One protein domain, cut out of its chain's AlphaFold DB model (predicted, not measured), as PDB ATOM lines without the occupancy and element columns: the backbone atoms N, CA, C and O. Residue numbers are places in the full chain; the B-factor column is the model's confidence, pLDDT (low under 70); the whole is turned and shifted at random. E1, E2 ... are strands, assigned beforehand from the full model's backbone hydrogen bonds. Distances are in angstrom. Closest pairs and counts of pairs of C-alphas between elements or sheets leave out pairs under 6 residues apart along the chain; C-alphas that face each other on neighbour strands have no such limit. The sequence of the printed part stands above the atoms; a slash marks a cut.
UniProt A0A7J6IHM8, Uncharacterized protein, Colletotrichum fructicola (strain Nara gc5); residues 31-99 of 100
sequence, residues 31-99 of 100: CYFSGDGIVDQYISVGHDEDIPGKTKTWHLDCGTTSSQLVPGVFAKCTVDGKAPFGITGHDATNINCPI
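What this domain is: This is residues 31 to 99 of the 100 residues of an uncharacterized protein of Colletotrichum fructicola (strain Nara gc5) (UniProt A0A7J6IHM8). The domain is a small, elongated sandwich of two three-stranded sheets, E3 E4 E5 and E2 E1 E6, face to face with their strands running at a small angle to each other. The chain crosses from one sheet to the other by the tight turn between E2 and E3 and by the long unnamed stretch of residues 80 to 93, which runs from E5 to E6. The printed part has 69 residues, with no named helix and six strands in the order E1 E2 E3 E4 E5 E6; the class is all strand. The sheet E3 E4 E5 is all antiparallel, and the sheet with order E2, E1, E6 is mixed. The whole is compact, with a radius of gyration of the C-alphas of 11.0 A, and spans 33 by 18 by 17 A.

Where its parts are: In one sheet, E4 is the longest strand by residues, residues 57 to 64 and 23.0 A from first to last C-alpha, with C-alpha 57 at (46.373, 217.996, -173.372). E3 is residues 47 to 52, 16.6 A long, and E5 is residues 75 to 79, 13.8 A. In the other sheet, E1 is residues 31 to 35, 13.2 A long, beginning at C-alpha 31 (38.240, 223.794, -187.928). E2 is residues 38 to 44, 16.3 A long. E6 is residues 94 to 98, 13.2 A long, ending at C-alpha 98 (35.056, 215.970, -182.561).

How they stand to each other: E3, E4 and E5 form a meander, each strand the antiparallel neighbour of the one before, with E4 the inner strand. E3 and E4 are a hairpin at 162 degrees, with N 49 and O 60 within hydrogen-bond range at 2.9 A. E4 and E5 are a hairpin at 160 degrees, with N 63 and O 76 at 2.8 A. In the other sheet E1 is the inner strand. E1 and E2 are a hairpin, antiparallel at 162 degrees, with N 33 and O 41 at 2.8 A. E1 and E6 are parallel at 23 degrees, with N 97 and O 32 at 2.7 A. The two sheets make a sandwich, two sheets face to face, their best planes 8 degrees apart and the facing parts 8.7 A centre to centre. Across it the closest C-alphas of E1 and E4 are those of Cys 31 and Cys 62, 5.8 A apart. Those of E5 and E6 are Cys 77 and Cys 97, 6.4 A apart. E3 and E6 are apart.

The domain as a whole: The C-alphas of Thr 55 and Gly 72 are the two farthest apart, 33.6 A. The printed part has no cut. The link E5 to E6, 14 residues, is long; within it residues 88 to 89 pair with residues 95 to 96 of E6, antiparallel. The mean pLDDT of the printed part is 95.0, and no printed residue is under 70.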
ATOM      1  N   CYS A  31      38.717 224.963-188.658       97.56
ATOM      2  CA  CYS A  31      38.240 223.794-187.928       97.56
ATOM      3  C   CYS A  31      37.809 224.199-186.516       97.56
ATOM      4  O   CYS A  31      38.554 224.883-185.819       97.56
ATOM      5  N   TYR A  32      36.639 223.736-186.086       98.06
ATOM      6  CA  TYR A  32      36.143 223.883-184.719       98.06
ATOM      7  C   TYR A  32      36.264 222.559-183.981       98.06
ATOM      8  O   TYR A  32      35.662 221.566-184.389       98.06
ATOM      9  N   PHE A  33      37.023 222.540-182.892       98.19
ATOM     10  CA  PHE A  33      37.239 221.356-182.075       98.19
ATOM     11  C   PHE A  33      36.394 221.387-180.807       98.19
ATOM     12  O   PHE A  33      36.433 222.354-180.045       98.19
ATOM     13  N   SER A  34      35.667 220.296-180.572       97.81
ATOM     14  CA  SER A  34      34.767 220.156-179.426       97.81
ATOM     15  C   SER A  34      34.817 218.736-178.872       97.81
ATOM     16  O   SER A  34      34.715 217.764-179.621       97.81
ATOM     17  N   GLY A  35      34.953 218.611-177.554       96.94
ATOM     18  CA  GLY A  35      35.066 217.338-176.836       96.94
ATOM     19  C   GLY A  35      36.100 217.403-175.712       96.94
ATOM     20  O   GLY A  35      36.860 218.357-175.608       96.94
ATOM     21  N   ASP A  36      36.070 216.428-174.803       95.81
ATOM     22  CA  ASP A  36      36.897 216.410-173.582       95.81
ATOM     23  C   ASP A  36      36.927 217.747-172.799       95.81
ATOM     24  O   ASP A  36      37.952 218.168-172.272       95.81
ATOM     25  N   GLY A  37      35.798 218.460-172.722       95.75
ATOM     26  CA  GLY A  37      35.703 219.751-172.022       95.75
ATOM     27  C   GLY A  37      36.193 220.972-172.813       95.75
ATOM     28  O   GLY A  37      36.009 222.090-172.336       95.75
ATOM     29  N   ILE A  38      36.742 220.783-174.013       97.00
ATOM     30  CA  ILE A  38      37.021 221.847-174.984       97.00
ATOM     31  C   ILE A  38      35.724 222.141-175.752       97.00
ATOM     32  O   ILE A  38      35.019 221.212-176.161       97.00
ATOM     33  N   VAL A  39      35.389 223.424-175.914       96.38
ATOM     34  CA  VAL A  39      34.141 223.882-176.545       96.38
ATOM     35  C   VAL A  39      34.464 224.867-177.658       96.38
ATOM     36  O   VAL A  39      34.956 225.958-177.382       96.38
ATOM     37  N   ASP A  40      34.162 224.467-178.892       95.31
ATOM     38  CA  ASP A  40      34.259 225.256-180.122       95.31
ATOM     39  C   ASP A  40      35.601 225.987-180.275       95.31
ATOM     40  O   ASP A  40      35.665 227.148-180.683       95.31
ATOM     41  N   GLN A  41      36.696 225.288-179.963       97.50
ATOM     42  CA  GLN A  41      38.039 225.816-180.164       97.50
ATOM     43  C   GLN A  41      38.310 225.930-181.663       97.50
ATOM     44  O   GLN A  41      38.422 224.925-182.364       97.50
ATOM     45  N   TYR A  42      38.418 227.161-182.149       97.25
ATOM     46  CA  TYR A  42      38.722 227.437-183.544       97.25
ATOM     47  C   TYR A  42      40.225 227.359-183.808       97.25
ATOM     48  O   TYR A  42      41.013 227.966-183.083       97.25
ATOM     49  N   ILE A  43      40.606 226.677-184.887       96.94
ATOM     50  CA  ILE A  43      41.959 226.688-185.444       96.94
ATOM     51  C   ILE A  43      41.849 226.967-186.943       96.94
ATOM     52  O   ILE A  43      41.108 226.301-187.672       96.94
ATOM     53  N   SER A  44      42.581 227.979-187.412       94.44
ATOM     54  CA  SER A  44      42.652 228.303-188.838       94.44
ATOM     55  C   SER A  44      43.423 227.224-189.584       94.44
ATOM     56  O   SER A  44      44.431 226.722-189.094       94.44
ATOM     57  N   VAL A  45      43.028 226.935-190.823       93.44
ATOM     58  CA  VAL A  45      43.762 225.982-191.660       93.44
ATOM     59  C   VAL A  45      45.245 226.366-191.797       93.44
ATOM     60  O   VAL A  45      45.585 227.542-191.947       93.44
ATOM     61  N   GLY A  46      46.115 225.357-191.761       92.62
ATOM     62  CA  GLY A  46      47.572 225.485-191.785       92.62
ATOM     63  C   GLY A  46      48.212 225.658-190.407       92.62
ATOM     64  O   GLY A  46      49.409 225.923-190.358       92.62
ATOM     65  N   HIS A  47      47.432 225.531-189.329       95.00
ATOM     66  CA  HIS A  47      47.898 225.675-187.953       95.00
ATOM     67  C   HIS A  47      47.509 224.462-187.106       95.00
ATOM     68  O   HIS A  47      46.499 223.796-187.363       95.00
ATOM     69  N   ASP A  48      48.298 224.250-186.062       96.06
ATOM     70  CA  ASP A  48      48.086 223.283-184.998       96.06
ATOM     71  C   ASP A  48      48.300 223.947-183.632       96.06
ATOM     72  O   ASP A  48      49.034 224.931-183.511       96.06
ATOM     73  N   GLU A  49      47.613 223.437-182.612       97.38
ATOM     74  CA  GLU A  49      47.690 223.936-181.242       97.38
ATOM     75  C   GLU A  49      47.577 222.790-180.227       97.38
ATOM     76  O   GLU A  49      46.785 221.859-180.390       97.38
ATOM     77  N   ASP A  50      48.332 222.893-179.130       97.75
ATOM     78  CA  ASP A  50      48.187 222.015-177.969       97.75
ATOM     79  C   ASP A  50      47.211 222.635-176.962       97.75
ATOM     80  O   ASP A  50      47.515 223.641-176.314       97.75
ATOM     81  N   ILE A  51      46.038 222.022-176.795       97.12
ATOM     82  CA  ILE A  51      44.951 222.563-175.973       97.12
ATOM     83  C   ILE A  51      44.693 221.656-174.762       97.12
ATOM     84  O   ILE A  51      44.469 220.452-174.925       97.12
ATOM     85  N   PRO A  52      44.707 222.192-173.525       97.00
ATOM     86  CA  PRO A  52      44.379 221.413-172.338       97.00
ATOM     87  C   PRO A  52      42.887 221.058-172.323       97.00
ATOM     88  O   PRO A  52      42.027 221.929-172.192       97.00
ATOM     89  N   GLY A  53      42.589 219.765-172.429       95.25
ATOM     90  CA  GLY A  53      41.274 219.202-172.159       95.25
ATOM     91  C   GLY A  53      41.102 218.820-170.691       95.25
ATOM     92  O   GLY A  53      41.960 219.050-169.834       95.25
ATOM     93  N   LYS A  54      39.965 218.204-170.386       97.00
ATOM     94  CA  LYS A  54      39.618 217.725-169.048       97.00
ATOM     95  C   LYS A  54      40.455 216.516-168.637       97.00
ATOM     96  O   LYS A  54      40.765 216.381-167.454       97.00
ATOM     97  N   THR A  55      40.774 215.618-169.568       96.25
ATOM     98  CA  THR A  55      41.515 214.379-169.272       96.25
ATOM     99  C   THR A  55      43.004 214.489-169.565       96.25
ATOM    100  O   THR A  55      43.806 213.888-168.849       96.25
ATOM    101  N   LYS A  56      43.383 215.249-170.595       96.81
ATOM    102  CA  LYS A  56      44.774 215.473-171.010       96.81
ATOM    103  C   LYS A  56      44.884 216.700-171.918       96.81
ATOM    104  O   LYS A  56      43.877 217.251-172.349       96.81
ATOM    105  N   THR A  57      46.112 217.087-172.249       97.56
ATOM    106  CA  THR A  57      46.373 217.996-173.372       97.56
ATOM    107  C   THR A  57      46.224 217.246-174.691       97.56
ATOM    108  O   THR A  57      46.721 216.124-174.821       97.56
ATOM    109  N   TRP A  58      45.536 217.866-175.643       97.75
ATOM    110  CA  TRP A  58      45.304 217.351-176.987       97.75
ATOM    111  C   TRP A  58      46.100 218.151-177.999       97.75
ATOM    112  O   TRP A  58      46.109 219.377-177.925       97.75
ATOM    113  N   HIS A  59      46.695 217.459-178.963       98.00
ATOM    114  CA  HIS A  59      47.303 218.096-180.121       98.00
ATOM    115  C   HIS A  59      46.261 218.194-181.238       98.00
ATOM    116  O   HIS A  59      45.824 217.171-181.781       98.00
ATOM    117  N   LEU A  60      45.811 219.406-181.543       98.19
ATOM    118  CA  LEU A  60      44.728 219.677-182.485       98.19
ATOM    119  C   LEU A  60      45.303 220.338-183.735       98.19
ATOM    120  O   LEU A  60      45.887 221.409-183.647       98.19
ATOM    121  N   ASP A  61      45.111 219.724-184.897       97.62
ATOM    122  CA  ASP A  61      45.653 220.218-186.169       97.62
ATOM    123  C   ASP A  61      44.525 220.470-187.166       97.62
ATOM    124  O   ASP A  61      43.696 219.588-187.415       97.62
ATOM    125  N   CYS A  62      44.516 221.664-187.760       97.25
ATOM    126  CA  CYS A  62      43.636 222.015-188.866       97.25
ATOM    127  C   CYS A  62      44.457 222.157-190.152       97.25
ATOM    128  O   CYS A  62      45.096 223.173-190.410       97.25
ATOM    129  N   GLY A  63      44.408 221.142-191.009       94.38
ATOM    130  CA  GLY A  63      45.133 221.098-192.274       94.38
ATOM    131  C   GLY A  63      44.292 221.481-193.497       94.38
ATOM    132  O   GLY A  63      43.062 221.502-193.477       94.38
ATOM    133  N   THR A  64      44.969 221.707-194.624       91.31
ATOM    134  CA  THR A  64      44.339 221.758-195.954       91.31
ATOM    135  C   THR A  64      44.161 220.354-196.531       91.31
ATOM    136  O   THR A  64      44.915 219.420-196.234       91.31
ATOM    137  N   THR A  65      43.180 220.197-197.414       89.06
ATOM    138  CA  THR A  65      42.978 218.962-198.184       89.06
ATOM    139  C   THR A  65      42.515 219.277-199.601       89.06
ATOM    140  O   THR A  65      41.790 220.240-199.819       89.06
ATOM    141  N   SER A  66      42.922 218.460-200.575       86.81
ATOM    142  CA  SER A  66      42.384 218.489-201.944       86.81
ATOM    143  C   SER A  66      41.079 217.694-202.082       86.81
ATOM    144  O   SER A  66      40.322 217.911-203.027       86.81
ATOM    145  N   SER A  67      40.798 216.803-201.130       86.81
ATOM    146  CA  SER A  67      39.559 216.030-201.042       86.81
ATOM    147  C   SER A  67      38.587 216.701-200.080       86.81
ATOM    148  O   SER A  67      38.950 216.973-198.938       86.81
ATOM    149  N   GLN A  68      37.351 216.923-200.517       85.31
ATOM    150  CA  GLN A  68      36.310 217.545-199.698       85.31
ATOM    151  C   GLN A  68      35.700 216.516-198.739       85.31
ATOM    152  O   GLN A  68      34.871 215.702-199.145       85.31
ATOM    153  N   LEU A  69      36.113 216.550-197.466       87.62
ATOM    154  CA  LEU A  69      35.463 215.785-196.390       87.62
ATOM    155  C   LEU A  69      34.032 216.284-196.150       87.62
ATOM    156  O   LEU A  69      33.122 215.497-195.903       87.62
ATOM    157  N   VAL A  70      33.853 217.600-196.265       90.50
ATOM    158  CA  VAL A  70      32.568 218.293-196.250       90.50
ATOM    159  C   VAL A  70      32.429 219.025-197.588       90.50
ATOM    160  O   VAL A  70      33.373 219.713-197.989       90.50
ATOM    161  N   PRO A  71      31.294 218.900-198.299       91.75
ATOM    162  CA  PRO A  71      31.101 219.569-199.581       91.75
ATOM    163  C   PRO A  71      31.358 221.078-199.499       91.75
ATOM    164  O   PRO A  71      30.783 221.767-198.660       91.75
ATOM    165  N   GLY A  72      32.213 221.590-200.383       87.88
ATOM    166  CA  GLY A  72      32.557 223.014-200.466       87.88
ATOM    167  C   GLY A  72      33.630 223.497-199.485       87.88
ATOM    168  O   GLY A  72      34.054 224.643-199.604       87.88
ATOM    169  N   VAL A  73      34.118 222.646-198.574       91.50
ATOM    170  CA  VAL A  73      35.141 223.014-197.582       91.50
ATOM    171  C   VAL A  73      36.407 222.182-197.789       91.50
ATOM    172  O   VAL A  73      36.377 220.953-197.777       91.50
ATOM    173  N   PHE A  74      37.545 222.859-197.971       92.69
ATOM    174  CA  PHE A  74      38.856 222.238-198.226       92.69
ATOM    175  C   PHE A  74      39.744 222.207-196.969       92.69
ATOM    176  O   PHE A  74      40.966 222.364-197.038       92.69
ATOM    177  N   ALA A  75      39.113 221.991-195.815       93.81
ATOM    178  CA  ALA A  75      39.770 221.761-194.534       93.81
ATOM    179  C   ALA A  75      39.732 220.274-194.161       93.81
ATOM    180  O   ALA A  75      38.800 219.543-194.508       93.81
ATOM    181  N   LYS A  76      40.751 219.832-193.434       95.44
ATOM    182  CA  LYS A  76      40.784 218.559-192.712       95.44
ATOM    183  C   LYS A  76      41.254 218.838-191.295       95.44
ATOM    184  O   LYS A  76      41.993 219.789-191.079       95.44
ATOM    185  N   CYS A  77      40.895 217.979-190.359       96.69
ATOM    186  CA  CYS A  77      41.416 218.075-189.007       96.69
ATOM    187  C   CYS A  77      41.913 216.738-188.496       96.69
ATOM    188  O   CYS A  77      41.443 215.677-188.924       96.69
ATOM    189  N   THR A  78      42.857 216.804-187.566       97.56
ATOM    190  CA  THR A  78      43.306 215.653-186.795       97.56
ATOM    191  C   THR A  78      43.354 215.983-185.307       97.56
ATOM    192  O   THR A  78      43.573 217.125-184.912       97.56
ATOM    193  N   VAL A  79      43.099 214.968-184.487       97.25
ATOM    194  CA  VAL A  79      43.215 214.989-183.027       97.25
ATOM    195  C   VAL A  79      44.282 213.957-182.673       97.25
ATOM    196  O   VAL A  79      44.143 212.780-183.017       97.25
ATOM    197  N   ASP A  80      45.387 214.398-182.074       96.88
ATOM    198  CA  ASP A  80      46.604 213.605-181.844       96.88
ATOM    199  C   ASP A  80      47.092 212.876-183.112       96.88
ATOM    200  O   ASP A  80      47.424 211.684-183.102       96.88
ATOM    201  N   GLY A  81      47.070 213.584-184.245       95.88
ATOM    202  CA  GLY A  81      47.502 213.066-185.546       95.88
ATOM    203  C   GLY A  81      46.560 212.035-186.177       95.88
ATOM    204  O   GLY A  81      46.903 211.430-187.196       95.88
ATOM    205  N   LYS A  82      45.368 211.811-185.608       96.25
ATOM    206  CA  LYS A  82      44.349 210.903-186.153       96.25
ATOM    207  C   LYS A  82      43.125 211.674-186.620       96.25
ATOM    208  O   LYS A  82      42.669 212.588-185.946       96.25
ATOM    209  N   ALA A  83      42.565 211.283-187.763       94.62
ATOM    210  CA  ALA A  83      41.306 211.854-188.227       94.62
ATOM    211  C   ALA A  83      40.169 211.437-187.271       94.62
ATOM    212  O   ALA A  83      39.950 210.230-187.102       94.62
ATOM    213  N   PRO A  84      39.460 212.387-186.639       94.25
ATOM    214  CA  PRO A  84      38.355 212.057-185.755       94.25
ATOM    215  C   PRO A  84      37.161 211.509-186.545       94.25
ATOM    216  O   PRO A  84      36.940 211.842-187.712       94.25
ATOM    217  N   PHE A  85      36.362 210.665-185.896       94.25
ATOM    218  CA  PHE A  85      35.092 210.215-186.459       94.25
ATOM    219  C   PHE A  85      34.024 211.307-186.302       94.25
ATOM    220  O   PHE A  85      33.979 211.987-185.282       94.25
ATOM    221  N   GLY A  86      33.134 211.444-187.290       94.19
ATOM    222  CA  GLY A  86      31.997 212.368-187.205       94.19
ATOM    223  C   GLY A  86      32.302 213.822-187.579       94.19
ATOM    224  O   GLY A  86      31.603 214.720-187.119       94.19
ATOM    225  N   ILE A  87      33.317 214.066-188.416       95.50
ATOM    226  CA  ILE A  87      33.554 215.392-189.008       95.50
ATOM    227  C   ILE A  87      32.301 215.837-189.776       95.50
ATOM    228  O   ILE A  87      31.763 215.087-190.594       95.50
ATOM    229  N   THR A  88      31.840 217.060-189.519       96.44
ATOM    230  CA  THR A  88      30.658 217.657-190.167       96.44
ATOM    231  C   THR A  88      30.942 219.093-190.601       96.44
ATOM    232  O   THR A  88      31.967 219.663-190.235       96.44
ATOM    233  N   GLY A  89      30.061 219.689-191.405       96.00
ATOM    234  CA  GLY A  89      30.141 221.121-191.707       96.00
ATOM    235  C   GLY A  89      29.722 221.966-190.505       96.00
ATOM    236  O   GLY A  89      28.747 221.626-189.835       96.00
ATOM    237  N   HIS A  90      30.449 223.055-190.250       94.81
ATOM    238  CA  HIS A  90      30.062 224.087-189.284       94.81
ATOM    239  C   HIS A  90      29.365 225.251-189.997       94.81
ATOM    240  O   HIS A  90      28.232 225.601-189.677       94.81
ATOM    241  N   ASP A  91      30.019 225.801-191.021       93.31
ATOM    242  CA  ASP A  91      29.493 226.859-191.883       93.31
ATOM    243  C   ASP A  91      30.042 226.712-193.317       93.31
ATOM    244  O   ASP A  91      30.550 225.656-193.692       93.31
ATOM    245  N   ALA A  92      29.922 227.757-194.142       91.12
ATOM    246  CA  ALA A  92      30.354 227.741-195.542       91.12
ATOM    247  C   ALA A  92      31.865 227.501-195.743       91.12
ATOM    248  O   ALA A  92      32.282 227.144-196.842       91.12
ATOM    249  N   THR A  93      32.680 227.726-194.715       93.44
ATOM    250  CA  THR A  93      34.147 227.678-194.772       93.44
ATOM    251  C   THR A  93      34.776 226.841-193.661       93.44
ATOM    252  O   THR A  93      35.983 226.614-193.678       93.44
ATOM    253  N   ASN A  94      33.994 226.350-192.704       95.88
ATOM    254  CA  ASN A  94      34.525 225.678-191.525       95.88
ATOM    255  C   ASN A  94      33.913 224.294-191.314       95.88
ATOM    256  O   ASN A  94      32.750 224.044-191.642       95.88
ATOM    257  N   ILE A  95      34.701 223.398-190.723       97.25
ATOM    258  CA  ILE A  95      34.267 222.058-190.311       97.25
ATOM    259  C   ILE A  95      34.257 221.920-188.787       97.25
ATOM    260  O   ILE A  95      35.034 222.570-188.095       97.25
ATOM    261  N   ASN A  96      33.404 221.038-188.274       97.81
ATOM    262  CA  ASN A  96      33.423 220.572-186.891       97.81
ATOM    263  C   ASN A  96      34.276 219.305-186.772       97.81
ATOM    264  O   ASN A  96      34.130 218.375-187.570       97.81
ATOM    265  N   CYS A  97      35.102 219.250-185.733       97.38
ATOM    266  CA  CYS A  97      36.116 218.237-185.476       97.38
ATOM    267  C   CYS A  97      35.963 217.685-184.053       97.38
ATOM    268  O   CYS A  97      36.436 218.295-183.093       97.38
ATOM    269  N   PRO A  98      35.278 216.543-183.884       97.50
ATOM    270  CA  PRO A  98      35.056 215.970-182.561       97.50
ATOM    271  C   PRO A  98      36.357 215.499-181.897       97.50
ATOM    272  O   PRO A  98      37.174 214.838-182.535       97.50
ATOM    273  N   ILE A  99      36.520 215.778-180.603       96.31
ATOM    274  CA  ILE A  99      37.555 215.186-179.743       96.31
ATOM    275  C   ILE A  99      36.909 214.022-178.982       96.31
ATOM    276  O   ILE A  99      35.904 214.217-178.293       96.31
TER     277      ILE A  99